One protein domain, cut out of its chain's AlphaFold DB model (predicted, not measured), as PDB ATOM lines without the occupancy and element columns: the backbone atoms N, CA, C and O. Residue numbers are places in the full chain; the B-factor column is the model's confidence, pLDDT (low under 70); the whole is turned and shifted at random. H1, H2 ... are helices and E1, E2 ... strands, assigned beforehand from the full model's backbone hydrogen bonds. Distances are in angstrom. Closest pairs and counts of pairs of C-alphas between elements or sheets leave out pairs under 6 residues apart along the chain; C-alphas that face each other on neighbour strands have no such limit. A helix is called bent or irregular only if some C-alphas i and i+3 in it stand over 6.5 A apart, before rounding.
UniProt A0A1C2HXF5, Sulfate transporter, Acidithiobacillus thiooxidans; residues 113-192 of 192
ATOM      1  N   PRO A 113     216.843 164.858 272.790       95.38
ATOM      2  CA  PRO A 113     217.891 163.849 272.738       95.38
ATOM      3  C   PRO A 113     217.800 163.009 271.465       95.38
ATOM      4  O   PRO A 113     216.717 162.574 271.072       95.38
ATOM      5  N   HIS A 114     218.950 162.687 270.871       92.19
ATOM      6  CA  HIS A 114     219.017 161.867 269.658       92.19
ATOM      7  C   HIS A 114     218.284 160.518 269.805       92.19
ATOM      8  O   HIS A 114     217.605 160.075 268.882       92.19
ATOM      9  N   GLN A 115     218.336 159.915 270.998       95.38
ATOM     10  CA  GLN A 115     217.657 158.651 271.306       95.38
ATOM     11  C   GLN A 115     216.130 158.736 271.166       95.38
ATOM     12  O   GLN A 115     215.496 157.780 270.727       95.38
ATOM     13  N   VAL A 116     215.534 159.891 271.482       95.00
ATOM     14  CA  VAL A 116     214.089 160.111 271.329       95.00
ATOM     15  C   VAL A 116     213.718 160.174 269.850       95.00
ATOM     16  O   VAL A 116     212.742 159.550 269.441       95.00
ATOM     17  N   ASN A 117     214.527 160.856 269.033       91.56
ATOM     18  CA  ASN A 117     214.300 160.936 267.589       91.56
ATOM     19  C   ASN A 117     214.422 159.560 266.922       91.56
ATOM     20  O   ASN A 117     213.561 159.198 266.123       91.56
ATOM     21  N   LEU A 118     215.439 158.766 267.280       93.25
ATOM     22  CA  LEU A 118     215.578 157.395 266.775       93.25
ATOM     23  C   LEU A 118     214.395 156.510 267.188       93.25
ATOM     24  O   LEU A 118     213.841 155.799 266.352       93.25
ATOM     25  N   GLY A 119     213.977 156.576 268.457       94.25
ATOM     26  CA  GLY A 119     212.809 155.838 268.942       94.25
ATOM     27  C   GLY A 119     211.529 156.222 268.200       94.25
ATOM     28  O   GLY A 119     210.770 155.346 267.786       94.25
ATOM     29  N   PHE A 120     211.325 157.520 267.965       91.81
ATOM     30  CA  PHE A 120     210.191 158.032 267.204       91.81
ATOM     31  C   PHE A 120     210.187 157.532 265.752       91.81
ATOM     32  O   PHE A 120     209.168 157.017 265.293       91.81
ATOM     33  N   ILE A 121     211.318 157.625 265.046       92.50
ATOM     34  CA  ILE A 121     211.433 157.176 263.648       92.50
ATOM     35  C   ILE A 121     211.223 155.658 263.541       92.50
ATOM     36  O   ILE A 121     210.490 155.208 262.661       92.50
ATOM     37  N   ASN A 122     211.787 154.868 264.460       94.06
ATOM     38  CA  ASN A 122     211.577 153.417 264.497       94.06
ATOM     39  C   ASN A 122     210.107 153.062 264.762       94.06
ATOM     40  O   ASN A 122     209.550 152.194 264.091       94.06
ATOM     41  N   GLY A 123     209.462 153.752 265.707       91.12
ATOM     42  CA  GLY A 123     208.035 153.579 265.976       91.12
ATOM     43  C   GLY A 123     207.177 153.913 264.754       91.12
ATOM     44  O   GLY A 123     206.308 153.130 264.381       91.12
ATOM     45  N   LEU A 124     207.466 155.030 264.084       89.81
ATOM     46  CA  LEU A 124     206.789 155.441 262.854       89.81
ATOM     47  C   LEU A 124     206.960 154.410 261.733       89.81
ATOM     48  O   LEU A 124     205.980 154.074 261.070       89.81
ATOM     49  N   ALA A 125     208.166 153.869 261.550       89.81
ATOM     50  CA  ALA A 125     208.422 152.829 260.556       89.81
ATOM     51  C   ALA A 125     207.585 151.568 260.825       89.81
ATOM     52  O   ALA A 125     206.987 151.022 259.898       89.81
ATOM     53  N   ILE A 126     207.477 151.145 262.091       91.31
ATOM     54  CA  ILE A 126     206.637 150.008 262.489       91.31
ATOM     55  C   ILE A 126     205.159 150.303 262.219       91.31
ATOM     56  O   ILE A 126     204.475 149.458 261.650       91.31
ATOM     57  N   VAL A 127     204.658 151.487 262.583       87.75
ATOM     58  CA  VAL A 127     203.247 151.847 262.352       87.75
ATOM     59  C   VAL A 127     202.916 151.858 260.861       87.75
ATOM     60  O   VAL A 127     201.907 151.282 260.462       87.75
ATOM     61  N   ILE A 128     203.771 152.460 260.029       87.12
ATOM     62  CA  ILE A 128     203.577 152.459 258.574       87.12
ATOM     63  C   ILE A 128     203.608 151.025 258.037       87.12
ATOM     64  O   ILE A 128     202.731 150.657 257.259       87.12
ATOM     65  N   PHE A 129     204.568 150.205 258.474       89.56
ATOM     66  CA  PHE A 129     204.667 148.803 258.066       89.56
ATOM     67  C   PHE A 129     203.409 148.004 258.430       89.56
ATOM     68  O   PHE A 129     202.878 147.283 257.590       89.56
ATOM     69  N   LEU A 130     202.899 148.163 259.654       89.19
ATOM     70  CA  LEU A 130     201.672 147.504 260.100       89.19
ATOM     71  C   LEU A 130     200.450 147.972 259.305       89.19
ATOM     72  O   LEU A 130     199.644 147.134 258.913       89.19
ATOM     73  N   ALA A 131     200.348 149.268 258.991       85.06
ATOM     74  CA  ALA A 131     199.268 149.796 258.157       85.06
ATOM     75  C   ALA A 131     199.273 149.194 256.737       85.06
ATOM     76  O   ALA A 131     198.216 149.019 256.139       85.06
ATOM     77  N   GLN A 132     200.439 148.810 256.199       88.81
ATOM     78  CA  GLN A 132     200.496 148.113 254.906       88.81
ATOM     79  C   GLN A 132     199.918 146.691 254.964       88.81
ATOM     80  O   GLN A 132     199.459 146.181 253.941       88.81
ATOM     81  N   LEU A 133     199.909 146.040 256.134       89.25
ATOM     82  CA  LEU A 133     199.339 144.696 256.281       89.25
ATOM     83  C   LEU A 133     197.812 144.691 256.150       89.25
ATOM     84  O   LEU A 133     197.247 143.668 255.769       89.25
ATOM     85  N   ASP A 134     197.142 145.818 256.397       86.25
ATOM     86  CA  ASP A 134     195.693 145.929 256.209       86.25
ATOM     87  C   ASP A 134     195.296 145.788 254.731       86.25
ATOM     88  O   ASP A 134     194.234 145.252 254.424       86.25
ATOM     89  N   HIS A 135     196.190 146.113 253.790       86.62
ATOM     90  CA  HIS A 135     195.966 145.852 252.364       86.62
ATOM     91  C   HIS A 135     195.955 144.357 251.999       86.62
ATOM     92  O   HIS A 135     195.574 144.020 250.882       86.62
ATOM     93  N   PHE A 136     196.342 143.459 252.913       89.94
ATOM     94  CA  PHE A 136     196.232 142.003 252.749       89.94
ATOM     95  C   PHE A 136     194.946 141.423 253.352       89.94
ATOM     96  O   PHE A 136     194.784 140.198 253.390       89.94
ATOM     97  N   LYS A 137     194.029 142.267 253.828       88.75
ATOM     98  CA  LYS A 137     192.719 141.851 254.328       88.75
ATOM     99  C   LYS A 137     191.638 142.125 253.288       88.75
ATOM    100  O   LYS A 137     191.760 143.025 252.458       88.75
ATOM    101  N   VAL A 138     190.599 141.296 253.298       84.44
ATOM    102  CA  VAL A 138     189.438 141.418 252.412       84.44
ATOM    103  C   VAL A 138     188.172 141.449 253.262       84.44
ATOM    104  O   VAL A 138     188.026 140.611 254.164       84.44
ATOM    105  N   PRO A 139     187.227 142.358 252.974       79.19
ATOM    106  CA  PRO A 139     185.930 142.335 253.626       79.19
ATOM    107  C   PRO A 139     185.163 141.069 253.221       79.19
ATOM    108  O   PRO A 139     184.989 140.771 252.038       79.19
ATOM    109  N   SER A 140     184.706 140.301 254.211       76.44
ATOM    110  CA  SER A 140     183.762 139.202 253.998       76.44
ATOM    111  C   SER A 140     182.350 139.739 253.741       76.44
ATOM    112  O   SER A 140     182.024 140.867 254.112       76.44
ATOM    113  N   ALA A 141     181.466 138.902 253.192       72.38
ATOM    114  CA  ALA A 141     180.044 139.216 253.015       72.38
ATOM    115  C   ALA A 141     179.327 139.586 254.333       72.38
ATOM    116  O   ALA A 141     178.263 140.198 254.311       72.38
ATOM    117  N   THR A 142     179.912 139.236 255.484       73.50
ATOM    118  CA  THR A 142     179.428 139.576 256.830       73.50
ATOM    119  C   THR A 142     180.026 140.868 257.402       73.50
ATOM    120  O   THR A 142     179.760 141.199 258.553       73.50
ATOM    121  N   GLY A 143     180.857 141.588 256.639       71.44
ATOM    122  CA  GLY A 143     181.572 142.789 257.090       71.44
ATOM    123  C   GLY A 143     182.800 142.512 257.966       71.44
ATOM    124  O   GLY A 143     183.505 143.446 258.331       71.44
ATOM    125  N   ALA A 144     183.082 141.245 258.292       76.75
ATOM    126  CA  ALA A 144     184.290 140.857 259.014       76.75
ATOM    127  C   ALA A 144     185.503 140.787 258.071       76.75
ATOM    128  O   ALA A 144     185.446 140.165 257.006       76.75
ATOM    129  N   GLU A 145     186.608 141.399 258.482       83.00
ATOM    130  CA  GLU A 145     187.892 141.359 257.778       83.00
ATOM    131  C   GLU A 145     188.540 139.975 257.936       83.00
ATOM    132  O   GLU A 145     188.711 139.482 259.054       83.00
ATOM    133  N   HIS A 146     188.935 139.349 256.827       87.06
ATOM    134  CA  HIS A 146     189.734 138.122 256.845       87.06
ATOM    135  C   HIS A 146     190.971 138.272 255.961       87.06
ATOM    136  O   HIS A 146     190.983 139.033 254.998       87.06
ATOM    137  N   TRP A 147     192.030 137.544 256.306       89.19
ATOM    138  CA  TRP A 147     193.271 137.550 255.541       89.19
ATOM    139  C   TRP A 147     193.058 136.952 254.149       89.19
ATOM    140  O   TRP A 147     192.383 135.928 254.016       89.19
ATOM    141  N   MET A 148     193.666 137.568 253.129       89.94
ATOM    142  CA  MET A 148     193.701 137.040 251.764       89.94
ATOM    143  C   MET A 148     194.272 135.619 251.753       89.94
ATOM    144  O   MET A 148     195.302 135.340 252.369       89.94
ATOM    145  N   GLN A 149     193.626 134.719 251.012       89.31
ATOM    146  CA  GLN A 149     194.046 133.324 250.856       89.31
ATOM    147  C   GLN A 149     194.015 132.907 249.380       89.31
ATOM    148  O   GLN A 149     193.373 133.545 248.543       89.31
ATOM    149  N   GLY A 150     194.725 131.822 249.051       90.56
ATOM    150  CA  GLY A 150     194.732 131.234 247.710       90.56
ATOM    151  C   GLY A 150     195.285 132.173 246.636       90.56
ATOM    152  O   GLY A 150     196.285 132.860 246.841       90.56
ATOM    153  N   THR A 151     194.631 132.195 245.472       90.38
ATOM    154  CA  THR A 151     195.079 132.948 244.291       90.38
ATOM    155  C   THR A 151     195.268 134.436 244.577       90.38
ATOM    156  O   THR A 151     196.269 135.004 244.153       90.38
ATOM    157  N   GLN A 152     194.366 135.056 245.345       88.31
ATOM    158  CA  GLN A 152     194.429 136.489 245.645       88.31
ATOM    159  C   GLN A 152     195.694 136.861 246.431       88.31
ATOM    160  O   GLN A 152     196.342 137.859 246.114       88.31
ATOM    161  N   LEU A 153     196.084 136.032 247.407       91.88
ATOM    162  CA  LEU A 153     197.311 136.232 248.178       91.88
ATOM    163  C   LEU A 153     198.551 136.142 247.282       91.88
ATOM    164  O   LEU A 153     199.415 137.015 247.339       91.88
ATOM    165  N   TYR A 154     198.629 135.117 246.426       92.69
ATOM    166  CA  TYR A 154     199.764 134.954 245.514       92.69
ATOM    167  C   TYR A 154     199.862 136.092 244.498       92.69
ATOM    168  O   TYR A 154     200.965 136.568 244.226       92.69
ATOM    169  N   THR A 155     198.730 136.573 243.974       93.00
ATOM    170  CA  THR A 155     198.710 137.748 243.096       93.00
ATOM    171  C   THR A 155     199.196 138.993 243.834       93.00
ATOM    172  O   THR A 155     200.047 139.702 243.306       93.00
ATOM    173  N   MET A 156     198.728 139.234 245.063       92.94
ATOM    174  CA  MET A 156     199.142 140.396 245.853       92.94
ATOM    175  C   MET A 156     200.639 140.366 246.178       92.94
ATOM    176  O   MET A 156     201.340 141.346 245.939       92.94
ATOM    177  N   ILE A 157     201.161 139.226 246.639       93.56
ATOM    178  CA  ILE A 157     202.601 139.051 246.890       93.56
ATOM    179  C   ILE A 157     203.403 139.234 245.598       93.56
ATOM    180  O   ILE A 157     204.437 139.900 245.614       93.56
ATOM    181  N   GLY A 158     202.928 138.688 244.475       95.06
ATOM    182  CA  GLY A 158     203.559 138.867 243.168       95.06
ATOM    183  C   GLY A 158     203.628 140.335 242.747       95.06
ATOM    184  O   GLY A 158     204.676 140.791 242.291       95.06
ATOM    185  N   LEU A 159     202.549 141.095 242.960       93.81
ATOM    186  CA  LEU A 159     202.509 142.536 242.698       93.81
ATOM    187  C   LEU A 159     203.451 143.311 243.624       93.81
ATOM    188  O   LEU A 159     204.191 144.159 243.138       93.81
ATOM    189  N   VAL A 160     203.479 143.000 244.921       93.19
ATOM    190  CA  VAL A 160     204.395 143.638 245.886       93.19
ATOM    191  C   VAL A 160     205.858 143.347 245.544       93.19
ATOM    192  O   VAL A 160     206.694 144.248 245.545       93.19
ATOM    193  N   ALA A 161     206.190 142.102 245.200       94.31
ATOM    194  CA  ALA A 161     207.541 141.742 244.782       94.31
ATOM    195  C   ALA A 161     207.932 142.458 243.481       94.31
ATOM    196  O   ALA A 161     209.054 142.952 243.359       94.31
ATOM    197  N   LEU A 162     207.001 142.562 242.529       94.88
ATOM    198  CA  LEU A 162     207.209 143.292 241.283       94.88
ATOM    199  C   LEU A 162     207.432 144.790 241.533       94.88
ATOM    200  O   LEU A 162     208.364 145.358 240.968       94.88
ATOM    201  N   THR A 163     206.633 145.437 242.385       91.00
ATOM    202  CA  THR A 163     206.812 146.864 242.698       91.00
ATOM    203  C   THR A 163     208.129 147.117 243.427       91.00
ATOM    204  O   THR A 163     208.849 148.041 243.054       91.00
ATOM    205  N   MET A 164     208.507 146.268 244.387       91.00
ATOM    206  CA  MET A 164     209.820 146.333 245.042       91.00
ATOM    207  C   MET A 164     210.972 146.158 244.047       91.00
ATOM    208  O   MET A 164     211.950 146.906 244.099       91.00
ATOM    209  N   LEU A 165     210.850 145.211 243.111       92.06
ATOM    210  CA  LEU A 165     211.841 144.993 242.059       92.06
ATOM    211  C   LEU A 165     211.976 146.229 241.165       92.06
ATOM    212  O   LEU A 165     213.097 146.645 240.875       92.06
ATOM    213  N   VAL A 166     210.855 146.831 240.758       89.56
ATOM    214  CA  VAL A 166     210.849 148.063 239.959       89.56
ATOM    215  C   VAL A 166     211.516 149.194 240.736       89.56
ATOM    216  O   VAL A 166     212.458 149.781 240.219       89.56
ATOM    217  N   ILE A 167     211.118 149.459 241.983       86.06
ATOM    218  CA  ILE A 167     211.708 150.532 242.806       86.06
ATOM    219  C   ILE A 167     213.220 150.334 242.989       86.06
ATOM    220  O   ILE A 167     213.972 151.304 242.950       86.06
ATOM    221  N   TYR A 168     213.687 149.094 243.146       85.75
ATOM    222  CA  TYR A 168     215.111 148.795 243.314       85.75
ATOM    223  C   TYR A 168     215.918 148.882 242.007       85.75
ATOM    224  O   TYR A 168     217.048 149.378 241.993       85.75
ATOM    225  N   LEU A 169     215.366 148.378 240.901       85.44
ATOM    226  CA  LEU A 169     216.079 148.247 239.629       85.44
ATOM    227  C   LEU A 169     215.991 149.515 238.769       85.44
ATOM    228  O   LEU A 169     216.954 149.861 238.086       85.44
ATOM    229  N   PHE A 170     214.874 150.237 238.822       82.81
ATOM    230  CA  PHE A 170     214.627 151.451 238.040       82.81
ATOM    231  C   PHE A 170     215.698 152.551 238.219       82.81
ATOM    232  O   PHE A 170     216.225 153.016 237.201       82.81
ATOM    233  N   PRO A 171     216.129 152.917 239.447       77.81
ATOM    234  CA  PRO A 171     217.224 153.874 239.634       77.81
ATOM    235  C   PRO A 171     218.594 153.319 239.211       77.81
ATOM    236  O   PRO A 171     219.515 154.085 238.938       77.81
ATOM    237  N   ARG A 172     218.760 151.990 239.118       77.31
ATOM    238  CA  ARG A 172     219.996 151.377 238.598       77.31
ATOM    239  C   ARG A 172     220.058 151.362 237.074       77.31
ATOM    240  O   ARG A 172     221.154 151.415 236.522       77.31
ATOM    241  N   LEU A 173     218.910 151.294 236.402       77.19
ATOM    242  CA  LEU A 173     218.821 151.293 234.940       77.19
ATOM    243  C   LEU A 173     218.871 152.704 234.345       77.19
ATOM    244  O   LEU A 173     219.355 152.872 233.227       77.19
ATOM    245  N   THR A 174     218.405 153.721 235.074       71.50
ATOM    246  CA  THR A 174     218.385 155.103 234.582       71.50
ATOM    247  C   THR A 174     218.931 156.078 235.624       71.50
ATOM    248  O   THR A 174     218.424 156.175 236.733       71.50
ATOM    249  N   LYS A 175     219.964 156.845 235.247       59.34
ATOM    250  CA  LYS A 175     220.500 157.977 236.034       59.34
ATOM    251  C   LYS A 175     219.870 159.320 235.637       59.34
ATOM    252  O   LYS A 175     220.407 160.374 235.955       59.34
ATOM    253  N   ALA A 176     218.783 159.284 234.864       57.09
ATOM    254  CA  ALA A 176     218.171 160.470 234.266       57.09
ATOM    255  C   ALA A 176     217.484 161.375 235.302       57.09
ATOM    256  O   ALA A 176     217.341 162.571 235.069       57.09
ATOM    257  N   PHE A 177     217.102 160.813 236.451       53.75
ATOM    258  CA  PHE A 177     216.531 161.546 237.572       53.75
ATOM    259  C   PHE A 177     217.569 161.575 238.701       53.75
ATOM    260  O   PHE A 177     217.877 160.517 239.256       53.75
ATOM    261  N   PRO A 178     218.177 162.738 238.999       47.84
ATOM    262  CA  PRO A 178     219.131 162.848 240.093       47.84
ATOM    263  C   PRO A 178     218.403 162.545 241.405       47.84
ATOM    264  O   PRO A 178     217.447 163.228 241.760       47.84
ATOM    265  N   ALA A 179     218.824 161.475 242.079       49.62
ATOM    266  CA  ALA A 179     218.154 160.977 243.274       49.62
ATOM    267  C   ALA A 179     218.423 161.839 244.514       49.62
ATOM    268  O   ALA A 179     217.618 161.816 245.428       49.62
ATOM    269  N   GLU A 180     219.494 162.630 244.538       44.53
ATOM    270  CA  GLU A 180     219.878 163.490 245.659       44.53
ATOM    271  C   GLU A 180     220.895 164.521 245.147       44.53
ATOM    272  O   GLU A 180     221.746 164.197 244.315       44.53
ATOM    273  N   ASP A 181     220.805 165.766 245.620       40.72
ATOM    274  CA  ASP A 181     221.842 166.770 245.386       40.72
ATOM    275  C   ASP A 181     223.126 166.349 246.137       40.72
ATOM    276  O   ASP A 181     223.111 166.283 247.373       40.72
ATOM    277  N   PRO A 182     224.254 166.075 245.450       40.94
ATOM    278  CA  PRO A 182     225.517 165.731 246.104       40.94
ATOM    279  C   PRO A 182     226.072 166.861 246.995       40.94
ATOM    280  O   PRO A 182     227.013 166.625 247.753       40.94
ATOM    281  N   HIS A 183     225.502 168.072 246.961       43.12
ATOM    282  CA  HIS A 183     225.921 169.189 247.812       43.12
ATOM    283  C   HIS A 183     225.378 169.166 249.253       43.12
ATOM    284  O   HIS A 183     225.812 169.998 250.055       43.12
ATOM    285  N   TYR A 184     224.511 168.221 249.642       43.59
ATOM    286  CA  TYR A 184     224.007 168.166 251.027       43.59
ATOM    287  C   TYR A 184     225.109 167.849 252.061       43.59
ATOM    288  O   TYR A 184     225.106 168.409 253.154       43.59
ATOM    289  N   HIS A 185     226.118 167.049 251.696       42.12
ATOM    290  CA  HIS A 185     227.208 166.664 252.609       42.12
ATOM    291  C   HIS A 185     228.132 167.822 253.036       42.12
ATOM    292  O   HIS A 185     228.914 167.655 253.962       42.12
ATOM    293  N   VAL A 186     228.060 169.000 252.404       42.50
ATOM    294  CA  VAL A 186     228.957 170.131 252.727       42.50
ATOM    295  C   VAL A 186     228.347 171.079 253.774       42.50
ATOM    296  O   VAL A 186     229.043 171.935 254.322       42.50
ATOM    297  N   ALA A 187     227.047 170.961 254.070       41.12
ATOM    298  CA  ALA A 187     226.367 171.868 254.998       41.12
ATOM    299  C   ALA A 187     226.503 171.463 256.478       41.12
ATOM    300  O   ALA A 187     226.448 172.342 257.340       41.12
ATOM    301  N   ASP A 188     226.711 170.176 256.770       43.66
ATOM    302  CA  ASP A 188     226.812 169.673 258.148       43.66
ATOM    303  C   ASP A 188     228.200 169.925 258.776       43.66
ATOM    304  O   ASP A 188     228.295 170.145 259.984       43.66
ATOM    305  N   ASP A 189     229.255 170.070 257.964       43.16
ATOM    306  CA  ASP A 189     230.631 170.349 258.424       43.16
ATOM    307  C   ASP A 189     230.844 171.769 258.993       43.16
ATOM    308  O   ASP A 189     231.938 172.112 259.441       43.16
ATOM    309  N   LYS A 190     229.822 172.635 258.979       38.50
ATOM    310  CA  LYS A 190     229.916 174.007 259.519       38.50
ATOM    311  C   LYS A 190     229.152 174.228 260.822       38.50
ATOM    312  O   LYS A 190     229.078 175.371 261.274       38.50
ATOM    313  N   ILE A 191     228.560 173.183 261.406       47.00
ATOM    314  CA  ILE A 191     227.734 173.305 262.625       47.00
ATOM    315  C   ILE A 191     228.193 172.344 263.748       47.00
ATOM    316  O   ILE A 191     227.522 172.246 264.773       47.00
ATOM    317  N   SER A 192     229.352 171.689 263.615       41.09
ATOM    318  CA  SER A 192     230.042 171.045 264.750       41.09
ATOM    319  C   SER A 192     230.989 172.008 265.456       41.09
ATOM    320  O   SER A 192     231.849 172.573 264.741       41.09
TER     321      SER A 192
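AT A GLANCE: This is residues 113 to 192 of the 192 residues of the protein "Sulfate transporter" of Acidithiobacillus thiooxidans (UniProt A0A1C2HXF5). Two long helices, H1 and H2, make an open, flat V with the small antiparallel hairpin E1 - E2 at its corner. A tail with short H3 runs back from H2's far end across the open side. The 80 printed residues, mostly helix, run H1, E1, E2, H2, H3; the whole is extended, radius of gyration of the C-alphas 19.9 A, spans 61, 39 and 14 A.

IN THESE COORDINATES: H1, residues 114 to 136, begins at C-alpha 114 (219.017, 161.867, 269.658) and measures 34.6 A. E1 is 137 to 139, 6.8 A; E2 145 to 147, 7.0 A. H2, 151 to 173, 31.4 A, kinks 26 degrees near 167. H3, 182 to 186, 8.7 A, ends at C-alpha 186 (228.957, 170.131, 252.727). H2 and H3 are only just irregular: C-alphas 168 and 171 are 6.6 A apart, 182 and 185 6.8 A.

HOW THE PARTS SIT: H1 and H2 are close but not clearly touching, closest C-alphas Phe 136 and Leu 153, 7.4 A, opposite ways at a steep 47 degrees. N 138 and O 146 of the hairpin are within hydrogen-bond range, 2.9 A. O i to N i+4 pairs within range: H1 15 of 19, H2 17 of 19, H3 0 of 1, with i+3 1 of 2. H3 is apart from H1 and H2.

THE WHOLE: The farthest C-alphas, Thr 142 and Lys 190, are 61.2 A apart. The printed part has no cut and no long link; residues 175 to 192 have pLDDT under 70.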